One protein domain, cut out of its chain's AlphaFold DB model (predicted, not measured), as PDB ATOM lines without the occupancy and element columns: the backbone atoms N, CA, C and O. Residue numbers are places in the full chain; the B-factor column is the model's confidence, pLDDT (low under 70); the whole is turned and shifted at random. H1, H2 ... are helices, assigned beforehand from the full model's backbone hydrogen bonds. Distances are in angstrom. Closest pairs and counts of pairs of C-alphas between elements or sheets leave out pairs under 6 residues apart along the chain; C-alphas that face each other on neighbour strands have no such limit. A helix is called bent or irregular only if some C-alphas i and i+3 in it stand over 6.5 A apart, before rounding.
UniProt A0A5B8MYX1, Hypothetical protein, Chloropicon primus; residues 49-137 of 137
ATOM      1  N   PRO A  49     -23.417   2.086  12.887       87.00
ATOM      2  CA  PRO A  49     -23.911   3.302  13.528       87.00
ATOM      3  C   PRO A  49     -25.048   2.982  14.509       87.00
ATOM      4  O   PRO A  49     -25.994   2.270  14.163       87.00
ATOM      5  N   VAL A  50     -24.990   3.547  15.719       88.69
ATOM      6  CA  VAL A  50     -26.058   3.382  16.718       88.69
ATOM      7  C   VAL A  50     -27.166   4.392  16.453       88.69
ATOM      8  O   VAL A  50     -27.010   5.588  16.695       88.69
ATOM      9  N   GLN A  51     -28.295   3.895  15.955       89.00
ATOM     10  CA  GLN A  51     -29.413   4.733  15.539       89.00
ATOM     11  C   GLN A  51     -30.013   5.520  16.711       89.00
ATOM     12  O   GLN A  51     -30.285   4.965  17.777       89.00
ATOM     13  N   GLY A  52     -30.285   6.806  16.483       88.88
ATOM     14  CA  GLY A  52     -31.052   7.644  17.409       88.88
ATOM     15  C   GLY A  52     -30.232   8.340  18.497       88.88
ATOM     16  O   GLY A  52     -30.820   8.919  19.411       88.88
ATOM     17  N   ILE A  53     -28.898   8.326  18.404       91.31
ATOM     18  CA  ILE A  53     -28.030   9.091  19.312       91.31
ATOM     19  C   ILE A  53     -27.895  10.542  18.839       91.31
ATOM     20  O   ILE A  53     -27.904  11.474  19.650       91.31
ATOM     21  N   ASN A  54     -27.765  10.768  17.531       92.25
ATOM     22  CA  ASN A  54     -27.602  12.109  17.000       92.25
ATOM     23  C   ASN A  54     -28.947  12.854  16.903       92.25
ATOM     24  O   ASN A  54     -29.848  12.476  16.160       92.25
ATOM     25  N   TYR A  55     -29.045  13.994  17.590       92.38
ATOM     26  CA  TYR A  55     -30.215  14.882  17.547       92.38
ATOM     27  C   TYR A  55     -30.074  16.048  16.546       92.38
ATOM     28  O   TYR A  55     -31.015  16.822  16.352       92.38
ATOM     29  N   LYS A  56     -28.900  16.231  15.922       93.06
ATOM     30  CA  LYS A  56     -28.625  17.356  15.010       93.06
ATOM     31  C   LYS A  56     -28.983  17.002  13.565       93.06
ATOM     32  O   LYS A  56     -28.590  15.957  13.061       93.06
ATOM     33  N   LYS A  57     -29.631  17.931  12.852       85.44
ATOM     34  CA  LYS A  57     -30.167  17.740  11.483       85.44
ATOM     35  C   LYS A  57     -29.128  17.494  10.373       85.44
ATOM     36  O   LYS A  57     -29.517  17.141   9.269       85.44
ATOM     37  N   GLY A  58     -27.839  17.695  10.645       85.00
ATOM     38  CA  GLY A  58     -26.736  17.436   9.706       85.00
ATOM     39  C   GLY A  58     -25.633  16.556  10.294       85.00
ATOM     40  O   GLY A  58     -24.519  16.560   9.784       85.00
ATOM     41  N   GLY A  59     -25.911  15.876  11.410       86.50
ATOM     42  CA  GLY A  59     -24.969  14.950  12.032       86.50
ATOM     43  C   GLY A  59     -25.194  13.513  11.566       86.50
ATOM     44  O   GLY A  59     -26.280  13.155  11.107       86.50
ATOM     45  N   THR A  60     -24.170  12.685  11.721       87.94
ATOM     46  CA  THR A  60     -24.264  11.229  11.574       87.94
ATOM     47  C   THR A  60     -24.259  10.594  12.961       87.94
ATOM     48  O   THR A  60     -23.643  11.133  13.882       87.94
ATOM     49  N   ASP A  61     -24.955   9.470  13.121       91.50
ATOM     50  CA  ASP A  61     -24.890   8.678  14.348       91.50
ATOM     51  C   ASP A  61     -23.459   8.145  14.578       91.50
ATOM     52  O   ASP A  61     -22.780   7.761  13.617       91.50
ATOM     53  N   PRO A  62     -22.975   8.122  15.833       90.81
ATOM     54  CA  PRO A  62     -21.662   7.580  16.147       90.81
ATOM     55  C   PRO A  62     -21.626   6.072  15.878       90.81
ATOM     56  O   PRO A  62     -22.605   5.351  16.092       90.81
ATOM     57  N   LYS A  63     -20.474   5.599  15.400       90.62
ATOM     58  CA  LYS A  63     -20.213   4.179  15.145       90.62
ATOM     59  C   LYS A  63     -19.641   3.516  16.393       90.62
ATOM     60  O   LYS A  63     -18.918   4.162  17.150       90.62
ATOM     61  N   ILE A  64     -19.946   2.235  16.573       90.50
ATOM     62  CA  ILE A  64     -19.361   1.418  17.640       90.50
ATOM     63  C   ILE A  64     -17.888   1.150  17.308       90.50
ATOM     64  O   ILE A  64     -17.576   0.667  16.217       90.50
ATOM     65  N   LEU A  65     -17.005   1.494  18.240       89.12
ATOM     66  CA  LEU A  65     -15.559   1.281  18.177       89.12
ATOM     67  C   LEU A  65     -15.211  -0.074  18.825       89.12
ATOM     68  O   LEU A  65     -16.062  -0.652  19.500       89.12
ATOM     69  N   PRO A  66     -14.012  -0.633  18.600       90.19
ATOM     70  CA  PRO A  66     -13.569  -1.813  19.337       90.19
ATOM     71  C   PRO A  66     -13.463  -1.539  20.844       90.19
ATOM     72  O   PRO A  66     -13.171  -0.420  21.263       90.19
ATOM     73  N   ASP A  67     -13.639  -2.583  21.655       87.56
ATOM     74  CA  ASP A  67     -13.718  -2.481  23.119       87.56
ATOM     75  C   ASP A  67     -12.501  -1.804  23.768       87.56
ATOM     76  O   ASP A  67     -12.647  -1.096  24.761       87.56
ATOM     77  N   GLY A  68     -11.314  -1.946  23.165       89.06
ATOM     78  CA  GLY A  68     -10.076  -1.313  23.632       89.06
ATOM     79  C   GLY A  68      -9.988   0.203  23.413       89.06
ATOM     80  O   GLY A  68      -9.106   0.843  23.981       89.06
ATOM     81  N   GLU A  69     -10.872   0.799  22.605       92.25
ATOM     82  CA  GLU A  69     -10.960   2.260  22.456       92.25
ATOM     83  C   GLU A  69     -11.826   2.903  23.546       92.25
ATOM     84  O   GLU A  69     -11.741   4.114  23.780       92.25
ATOM     85  N   TYR A  70     -12.649   2.107  24.234       92.00
ATOM     86  CA  TYR A  70     -13.449   2.597  25.343       92.00
ATOM     87  C   TYR A  70     -12.646   2.575  26.650       92.00
ATOM     88  O   TYR A  70     -11.877   1.650  26.906       92.00
ATOM     89  N   PRO A  71     -12.816   3.585  27.518       94.62
ATOM     90  CA  PRO A  71     -12.190   3.576  28.831       94.62
ATOM     91  C   PRO A  71     -12.645   2.396  29.700       94.62
ATOM     92  O   PRO A  71     -13.825   2.049  29.712       94.62
ATOM     93  N   GLU A  72     -11.739   1.895  30.539       90.44
ATOM     94  CA  GLU A  72     -11.971   0.724  31.401       90.44
ATOM     95  C   GLU A  72     -13.191   0.855  32.331       90.44
ATOM     96  O   GLU A  72     -13.913  -0.108  32.579       90.44
ATOM     97  N   TRP A  73     -13.486   2.070  32.808       91.19
ATOM     98  CA  TRP A  73     -14.609   2.308  33.722       91.19
ATOM     99  C   TRP A  73     -15.981   1.967  33.117       91.19
ATOM    100  O   TRP A  73     -16.940   1.789  33.872       91.19
ATOM    101  N   LEU A  74     -16.103   1.887  31.783       91.31
ATOM    102  CA  LEU A  74     -17.353   1.543  31.100       91.31
ATOM    103  C   LEU A  74     -17.814   0.131  31.472       91.31
ATOM    104  O   LEU A  74     -18.989  -0.079  31.779       91.31
ATOM    105  N   TRP A  75     -16.876  -0.811  31.502       90.69
ATOM    106  CA  TRP A  75     -17.146  -2.219  31.770       90.69
ATOM    107  C   TRP A  75     -17.529  -2.453  33.231       90.69
ATOM    108  O   TRP A  75     -18.459  -3.203  33.521       90.69
ATOM    109  N   THR A  76     -16.933  -1.687  34.148       88.50
ATOM    110  CA  THR A  76     -17.256  -1.729  35.584       88.50
ATOM    111  C   THR A  76     -18.693  -1.275  35.899       88.50
ATOM    112  O   THR A  76     -19.213  -1.544  36.981       88.50
ATOM    113  N   MET A  77     -19.381  -0.571  34.988       88.94
ATOM    114  CA  MET A  77     -20.760  -0.117  35.233       88.94
ATOM    115  C   MET A  77     -21.809  -1.228  35.128       88.94
ATOM    116  O   MET A  77     -22.915  -1.061  35.651       88.94
ATOM    117  N   ILE A  78     -21.484  -2.317  34.431       90.94
ATOM    118  CA  ILE A  78     -22.387  -3.456  34.220       90.94
ATOM    119  C   ILE A  78     -22.477  -4.301  35.498       90.94
ATOM    120  O   ILE A  78     -23.506  -4.933  35.759       90.94
ATOM    121  N   ASP A  79     -21.439  -4.250  36.335       89.12
ATOM    122  CA  ASP A  79     -21.372  -5.021  37.564       89.12
ATOM    123  C   ASP A  79     -22.486  -4.642  38.555       89.12
ATOM    124  O   ASP A  79     -22.790  -3.459  38.791       89.12
ATOM    125  N   PRO A  80     -23.119  -5.642  39.194       89.31
ATOM    126  CA  PRO A  80     -24.180  -5.392  40.146       89.31
ATOM    127  C   PRO A  80     -23.638  -4.627  41.351       89.31
ATOM    128  O   PRO A  80     -22.689  -5.026  42.026       89.31
ATOM    129  N   LYS A  81     -24.302  -3.518  41.682       90.06
ATOM    130  CA  LYS A  81     -23.893  -2.717  42.835       90.06
ATOM    131  C   LYS A  81     -24.187  -3.481  44.146       90.06
ATOM    132  O   LYS A  81     -25.329  -3.909  44.334       90.06
ATOM    133  N   PRO A  82     -23.258  -3.524  45.122       91.00
ATOM    134  CA  PRO A  82     -23.333  -4.426  46.285       91.00
ATOM    135  C   PRO A  82     -24.565  -4.246  47.191       91.00
ATOM    136  O   PRO A  82     -25.092  -3.151  47.340       91.00
ATOM    137  N   THR A  83     -25.075  -5.253  47.872       93.31
ATOM    138  CA  THR A  83     -26.202  -5.031  48.805       93.31
ATOM    139  C   THR A  83     -25.765  -4.309  50.090       93.31
ATOM    140  O   THR A  83     -24.575  -4.148  50.355       93.31
ATOM    141  N   LEU A  84     -26.717  -3.859  50.927       90.75
ATOM    142  CA  LEU A  84     -26.381  -3.236  52.221       90.75
ATOM    143  C   LEU A  84     -25.564  -4.192  53.107       90.75
ATOM    144  O   LEU A  84     -24.644  -3.744  53.777       90.75
ATOM    145  N   SER A  85     -25.868  -5.495  53.077       91.06
ATOM    146  CA  SER A  85     -25.155  -6.495  53.880       91.06
ATOM    147  C   SER A  85     -23.725  -6.730  53.394       91.06
ATOM    148  O   SER A  85     -22.821  -6.854  54.216       91.06
ATOM    149  N   GLU A  86     -23.500  -6.772  52.082       91.94
ATOM    150  CA  GLU A  86     -22.149  -6.903  51.520       91.94
ATOM    151  C   GLU A  86     -21.287  -5.685  51.850       91.94
ATOM    152  O   GLU A  86     -20.137  -5.826  52.258       91.94
ATOM    153  N   LEU A  87     -21.861  -4.490  51.716       90.06
ATOM    154  CA  LEU A  87     -21.164  -3.233  51.969       90.06
ATOM    155  C   LEU A  87     -20.802  -3.079  53.447       90.06
ATOM    156  O   LEU A  87     -19.710  -2.645  53.785       90.06
ATOM    157  N   ASP A  88     -21.693  -3.519  54.326       90.81
ATOM    158  CA  ASP A  88     -21.465  -3.581  55.761       90.81
ATOM    159  C   ASP A  88     -20.320  -4.550  56.115       90.81
ATOM    160  O   ASP A  88     -19.432  -4.205  56.888       90.81
ATOM    161  N   ARG A  89     -20.259  -5.731  55.486       92.00
ATOM    162  CA  ARG A  89     -19.138  -6.674  55.666       92.00
ATOM    163  C   ARG A  89     -17.806  -6.118  55.166       92.00
ATOM    164  O   ARG A  89     -16.792  -6.374  55.804       92.00
ATOM    165  N   LYS A  90     -17.809  -5.370  54.060       87.62
ATOM    166  CA  LYS A  90     -16.614  -4.716  53.503       87.62
ATOM    167  C   LYS A  90     -16.125  -3.554  54.370       87.62
ATOM    168  O   LYS A  90     -14.933  -3.449  54.631       87.62
ATOM    169  N   LEU A  91     -17.039  -2.706  54.847       86.56
ATOM    170  CA  LEU A  91     -16.703  -1.486  55.592       86.56
ATOM    171  C   LEU A  91     -16.410  -1.738  57.077       86.56
ATOM    172  O   LEU A  91     -15.605  -1.021  57.660       86.56
ATOM    173  N   ARG A  92     -17.001  -2.760  57.706       85.75
ATOM    174  CA  ARG A  92     -16.714  -3.126  59.109       85.75
ATOM    175  C   ARG A  92     -15.220  -3.296  59.429       85.75
ATOM    176  O   ARG A  92     -14.770  -2.671  60.387       85.75
ATOM    177  N   PRO A  93     -14.438  -4.109  58.693       84.31
ATOM    178  CA  PRO A  93     -13.015  -4.264  58.983       84.31
ATOM    179  C   PRO A  93     -12.232  -2.968  58.746       84.31
ATOM    180  O   PRO A  93     -11.278  -2.712  59.466       84.31
ATOM    181  N   ILE A  94     -12.659  -2.136  57.791       81.94
ATOM    182  CA  ILE A  94     -12.054  -0.833  57.481       81.94
ATOM    183  C   ILE A  94     -12.251   0.139  58.646       81.94
ATOM    184  O   ILE A  94     -11.295   0.763  59.092       81.94
ATOM    185  N   ILE A  95     -13.474   0.230  59.171       80.75
ATOM    186  CA  ILE A  95     -13.820   1.099  60.305       80.75
ATOM    187  C   ILE A  95     -13.087   0.663  61.580       80.75
ATOM    188  O   ILE A  95     -12.685   1.506  62.376       80.75
ATOM    189  N   ASN A  96     -12.910  -0.646  61.772       83.12
ATOM    190  CA  ASN A  96     -12.241  -1.202  62.949       83.12
ATOM    191  C   ASN A  96     -10.709  -1.215  62.838       83.12
ATOM    192  O   ASN A  96     -10.040  -1.557  63.813       83.12
ATOM    193  N   LYS A  97     -10.145  -0.914  61.664       81.00
ATOM    194  CA  LYS A  97      -8.698  -0.897  61.464       81.00
ATOM    195  C   LYS A  97      -8.121   0.333  62.155       81.00
ATOM    196  O   LYS A  97      -8.536   1.456  61.882       81.00
ATOM    197  N   GLU A  98      -7.147   0.120  63.031       74.75
ATOM    198  CA  GLU A  98      -6.378   1.213  63.617       74.75
ATOM    199  C   GLU A  98      -5.491   1.835  62.531       74.75
ATOM    200  O   GLU A  98      -4.752   1.134  61.834       74.75
ATOM    201  N   ILE A  99      -5.632   3.144  62.328       80.69
ATOM    202  CA  ILE A  99      -4.929   3.881  61.277       80.69
ATOM    203  C   ILE A  99      -3.823   4.703  61.930       80.69
ATOM    204  O   ILE A  99      -4.092   5.563  62.768       80.69
ATOM    205  N   ASN A 100      -2.580   4.458  61.513       74.50
ATOM    206  CA  ASN A 100      -1.383   4.997  62.164       74.50
ATOM    207  C   ASN A 100      -1.013   6.415  61.688       74.50
ATOM    208  O   ASN A 100      -0.065   7.013  62.198       74.50
ATOM    209  N   GLY A 101      -1.743   6.980  60.718       83.19
ATOM    210  CA  GLY A 101      -1.465   8.320  60.204       83.19
ATOM    211  C   GLY A 101      -2.551   8.921  59.306       83.19
ATOM    212  O   GLY A 101      -3.353   8.229  58.684       83.19
ATOM    213  N   ILE A 102      -2.535  10.254  59.196       80.56
ATOM    214  CA  ILE A 102      -3.516  11.046  58.426       80.56
ATOM    215  C   ILE A 102      -3.461  10.724  56.918       80.56
ATOM    216  O   ILE A 102      -4.481  10.794  56.231       80.56
ATOM    217  N   GLY A 103      -2.284  10.361  56.396       83.75
ATOM    218  CA  GLY A 103      -2.099   9.990  54.988       83.75
ATOM    219  C   GLY A 103      -2.809   8.686  54.611       83.75
ATOM    220  O   GLY A 103      -3.526   8.646  53.615       83.75
ATOM    221  N   GLU A 104      -2.684   7.652  55.445       81.19
ATOM    222  CA  GLU A 104      -3.355   6.364  55.232       81.19
ATOM    223  C   GLU A 104      -4.876   6.489  55.351       81.19
ATOM    224  O   GLU A 104      -5.606   5.915  54.544       81.19
ATOM    225  N   LEU A 105      -5.356   7.302  56.302       79.94
ATOM    226  CA  LEU A 105      -6.785   7.593  56.443       79.94
ATOM    227  C   LEU A 105      -7.348   8.222  55.163       79.94
ATOM    228  O   LEU A 105      -8.408   7.820  54.689       79.94
ATOM    229  N   ARG A 106      -6.627   9.189  54.583       83.75
ATOM    230  CA  ARG A 106      -7.033   9.848  53.338       83.75
ATOM    231  C   ARG A 106      -7.095   8.867  52.169       83.75
ATOM    232  O   ARG A 106      -8.063   8.909  51.417       83.75
ATOM    233  N   GLN A 107      -6.087   8.010  52.022       85.69
ATOM    234  CA  GLN A 107      -6.041   7.020  50.947       85.69
ATOM    235  C   GLN A 107      -7.216   6.040  51.054       85.69
ATOM    236  O   GLN A 107      -7.979   5.879  50.108       85.69
ATOM    237  N   LEU A 108      -7.443   5.495  52.250       83.44
ATOM    238  CA  LEU A 108      -8.537   4.567  52.529       83.44
ATOM    239  C   LEU A 108      -9.916   5.190  52.262       83.44
ATOM    240  O   LEU A 108     -10.804   4.546  51.708       83.44
ATOM    241  N   MET A 109     -10.102   6.456  52.647       81.25
ATOM    242  CA  MET A 109     -11.346   7.176  52.380       81.25
ATOM    243  C   MET A 109     -11.579   7.420  50.885       81.25
ATOM    244  O   MET A 109     -12.731   7.365  50.460       81.25
ATOM    245  N   ASN A 110     -10.525   7.671  50.104       86.50
ATOM    246  CA  ASN A 110     -10.625   7.848  48.654       86.50
ATOM    247  C   ASN A 110     -10.961   6.527  47.949       86.50
ATOM    248  O   ASN A 110     -11.874   6.489  47.129       86.50
ATOM    249  N   ASP A 111     -10.276   5.440  48.303       85.81
ATOM    250  CA  ASP A 111     -10.451   4.138  47.647       85.81
ATOM    251  C   ASP A 111     -11.857   3.554  47.891       85.81
ATOM    252  O   ASP A 111     -12.440   2.910  47.022       85.81
ATOM    253  N   HIS A 112     -12.446   3.831  49.061       87.75
ATOM    254  CA  HIS A 112     -13.783   3.360  49.439       87.75
ATOM    255  C   HIS A 112     -14.873   4.435  49.335       87.75
ATOM    256  O   HIS A 112     -15.982   4.247  49.847       87.75
ATOM    257  N   GLU A 113     -14.601   5.565  48.681       88.94
ATOM    258  CA  GLU A 113     -15.497   6.723  48.696       88.94
ATOM    259  C   GLU A 113     -16.898   6.381  48.156       88.94
ATOM    260  O   GLU A 113     -17.928   6.714  48.758       88.94
ATOM    261  N   ASP A 114     -16.955   5.642  47.048       87.94
ATOM    262  CA  ASP A 114     -18.208   5.229  46.416       87.94
ATOM    263  C   ASP A 114     -18.984   4.202  47.243       87.94
ATOM    264  O   ASP A 114     -20.221   4.261  47.325       87.94
ATOM    265  N   GLU A 115     -18.270   3.300  47.915       89.88
ATOM    266  CA  GLU A 115     -18.851   2.316  48.824       89.88
ATOM    267  C   GLU A 115     -19.462   3.014  50.049       89.88
ATOM    268  O   GLU A 115     -20.627   2.773  50.380       89.88
ATOM    269  N   ILE A 116     -18.752   3.966  50.659       91.25
ATOM    270  CA  ILE A 116     -19.228   4.745  51.813       91.25
ATOM    271  C   ILE A 116     -20.465   5.572  51.445       91.25
ATOM    272  O   ILE A 116     -21.499   5.506  52.125       91.25
ATOM    273  N   ARG A 117     -20.415   6.321  50.334       91.25
ATOM    274  CA  ARG A 117     -21.560   7.120  49.857       91.25
ATOM    275  C   ARG A 117     -22.788   6.250  49.632       91.25
ATOM    276  O   ARG A 117     -23.917   6.640  49.950       91.25
ATOM    277  N   ARG A 118     -22.595   5.075  49.038       92.50
ATOM    278  CA  ARG A 118     -23.689   4.156  48.747       92.50
ATOM    279  C   ARG A 118     -24.253   3.518  50.013       92.50
ATOM    280  O   ARG A 118     -25.476   3.418  50.120       92.50
ATOM    281  N   TYR A 119     -23.408   3.170  50.979       93.25
ATOM    282  CA  TYR A 119     -23.823   2.679  52.293       93.25
ATOM    283  C   TYR A 119     -24.736   3.682  53.002       93.25
ATOM    284  O   TYR A 119     -25.860   3.340  53.373       93.25
ATOM    285  N   ALA A 120     -24.328   4.955  53.060       92.56
ATOM    286  CA  ALA A 120     -25.136   6.028  53.641       92.56
ATOM    287  C   ALA A 120     -26.505   6.180  52.944       92.56
ATOM    288  O   ALA A 120     -27.545   6.282  53.602       92.56
ATOM    289  N   LYS A 121     -26.536   6.120  51.604       95.19
ATOM    290  CA  LYS A 121     -27.791   6.143  50.827       95.19
ATOM    291  C   LYS A 121     -28.695   4.954  51.165       95.19
ATOM    292  O   LYS A 121     -29.906   5.128  51.305       95.19
ATOM    293  N   LEU A 122     -28.134   3.750  51.293       95.69
ATOM    294  CA  LEU A 122     -28.897   2.543  51.618       95.69
ATOM    295  C   LEU A 122     -29.481   2.595  53.033       95.69
ATOM    296  O   LEU A 122     -30.662   2.288  53.189       95.69
ATOM    297  N   LEU A 123     -28.723   3.067  54.026       94.12
ATOM    298  CA  LEU A 123     -29.240   3.304  55.379       94.12
ATOM    299  C   LEU A 123     -30.432   4.269  55.368       94.12
ATOM    300  O   LEU A 123     -31.465   4.003  55.985       94.12
ATOM    301  N   GLY A 124     -30.332   5.354  54.592       96.50
ATOM    302  CA  GLY A 124     -31.439   6.287  54.391       96.50
ATOM    303  C   GLY A 124     -32.689   5.606  53.824       96.50
ATOM    304  O   GLY A 124     -33.791   5.800  54.343       96.50
ATOM    305  N   LYS A 125     -32.526   4.759  52.799       95.62
ATOM    306  CA  LYS A 125     -33.634   4.000  52.193       95.62
ATOM    307  C   LYS A 125     -34.272   3.017  53.172       95.62
ATOM    308  O   LYS A 125     -35.498   2.930  53.200       95.62
ATOM    309  N   VAL A 126     -33.476   2.302  53.971       96.00
ATOM    310  CA  VAL A 126     -33.981   1.372  54.997       96.00
ATOM    311  C   VAL A 126     -34.835   2.121  56.016       96.00
ATOM    312  O   VAL A 126     -35.998   1.768  56.211       96.00
ATOM    313  N   ARG A 127     -34.323   3.235  56.551       95.88
ATOM    314  CA  ARG A 127     -35.050   4.082  57.507       95.88
ATOM    315  C   ARG A 127     -36.389   4.575  56.952       95.88
ATOM    316  O   ARG A 127     -37.413   4.511  57.628       95.88
ATOM    317  N   VAL A 128     -36.404   5.073  55.713       96.75
ATOM    318  CA  VAL A 128     -37.643   5.544  55.068       96.75
ATOM    319  C   VAL A 128     -38.621   4.390  54.851       96.75
ATOM    320  O   VAL A 128     -39.813   4.544  55.116       96.75
ATOM    321  N   LYS A 129     -38.132   3.222  54.419       96.31
ATOM    322  CA  LYS A 129     -38.959   2.027  54.220       96.31
ATOM    323  C   LYS A 129     -39.638   1.603  55.520       96.31
ATOM    324  O   LYS A 129     -40.846   1.395  55.513       96.31
ATOM    325  N   GLU A 130     -38.903   1.534  56.625       96.44
ATOM    326  CA  GLU A 130     -39.450   1.205  57.948       96.44
ATOM    327  C   GLU A 130     -40.489   2.219  58.433       96.44
ATOM    328  O   GLU A 130     -41.519   1.850  58.992       96.44
ATOM    329  N   ASN A 131     -40.259   3.510  58.197       97.25
ATOM    330  CA  ASN A 131     -41.236   4.537  58.550       97.25
ATOM    331  C   ASN A 131     -42.528   4.390  57.737       97.25
ATOM    332  O   ASN A 131     -43.621   4.527  58.282       97.25
ATOM    333  N   ASN A 132     -42.418   4.065  56.449       97.31
ATOM    334  CA  ASN A 132     -43.577   3.839  55.592       97.31
ATOM    335  C   ASN A 132     -44.329   2.549  55.957       97.31
ATOM    336  O   ASN A 132     -45.555   2.534  55.897       97.31
ATOM    337  N   THR A 133     -43.638   1.478  56.372       96.69
ATOM    338  CA  THR A 133     -44.304   0.245  56.836       96.69
ATOM    339  C   THR A 133     -45.020   0.447  58.165       96.69
ATOM    340  O   THR A 133     -46.123  -0.065  58.325       96.69
ATOM    341  N   LYS A 134     -44.440   1.224  59.091       95.31
ATOM    342  CA  LYS A 134     -45.087   1.607  60.357       95.31
ATOM    343  C   LYS A 134     -46.348   2.435  60.126       95.31
ATOM    344  O   LYS A 134     -47.344   2.166  60.767       95.31
ATOM    345  N   LYS A 135     -46.321   3.390  59.186       93.00
ATOM    346  CA  LYS A 135     -47.494   4.209  58.819       93.00
ATOM    347  C   LYS A 135     -48.606   3.433  58.107       93.00
ATOM    348  O   LYS A 135     -49.723   3.927  58.031       93.00
ATOM    349  N   LYS A 136     -48.280   2.288  57.499       92.62
ATOM    350  CA  LYS A 136     -49.247   1.439  56.787       92.62
ATOM    351  C   LYS A 136     -50.002   0.491  57.730       92.62
ATOM    352  O   LYS A 136     -51.053  -0.010  57.339       92.62
ATOM    353  N   LYS A 137     -49.436   0.203  58.904       76.25
ATOM    354  CA  LYS A 137     -50.106  -0.546  59.973       76.25
ATOM    355  C   LYS A 137     -51.019   0.386  60.754       76.25
ATOM    356  O   LYS A 137     -52.092  -0.105  61.151       76.25
TER     357      LYS A 137
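What this domain is: This is residues 49 to 137 of the 137 residues of the protein "Hypothetical protein" of Chloropicon primus (UniProt A0A5B8MYX1). A long straight helix, H4, is met partway along, at residues 115 to 123, by the first end of H2, which slants away from it at a steep tilt, and H3 closes a loose triangle with them; from this helical head a thin arm of chain with the one-turn helix H1 reaches far out and ends in an open loop. The far end of H4, residues 127 to 136, sticks out on its own. The printed part has 89 residues with four named helices, in the order H1, H2, H3, H4, and no named strand, and its class is all helix. It is extended, with a radius of gyration of the C-alphas of 21.0 A, and flat, spanning 56 by 49 by 19 A.

How they stand to each other: H4, residues 113 to 136, touches H2, residues 84 to 96, with its residues 115 to 123 alone. Their closest C-alphas, those of Leu 84 and Leu 122, are 6.3 A apart. The two run opposite ways at a steep tilt of 53 degrees. H3, residues 102 to 111, and H4 meet only through their link. H2 and H3 are only just apart, their closest C-alphas being 8.1 A apart. H1, residues 73 to 76, is apart from H2, H3 and H4. Each O i to N i+4 pair is within hydrogen-bond range in H3 and H4, against 7 of 9 in H2; H1 is too short for such a pair.

Where its parts are: H4 measures 35.1 A, from C-alpha 113 at (-15.497, 6.723, 48.696) to C-alpha 136 at (-49.247, 1.439, 56.787). H2 measures 17.9 A and is only just irregular: C-alphas 90 and 93 are 6.6 A apart. H3 measures 14.6 A. H1 measures 5.2 A and begins with C-alpha 73 at (-14.609, 2.308, 33.722).

The domain as a whole: The C-alphas farthest apart, those of Gly 58 and Glu 98, are 59.9 A apart. The printed part has no cut, and no link between helices is long. No printed residue has a pLDDT under 70.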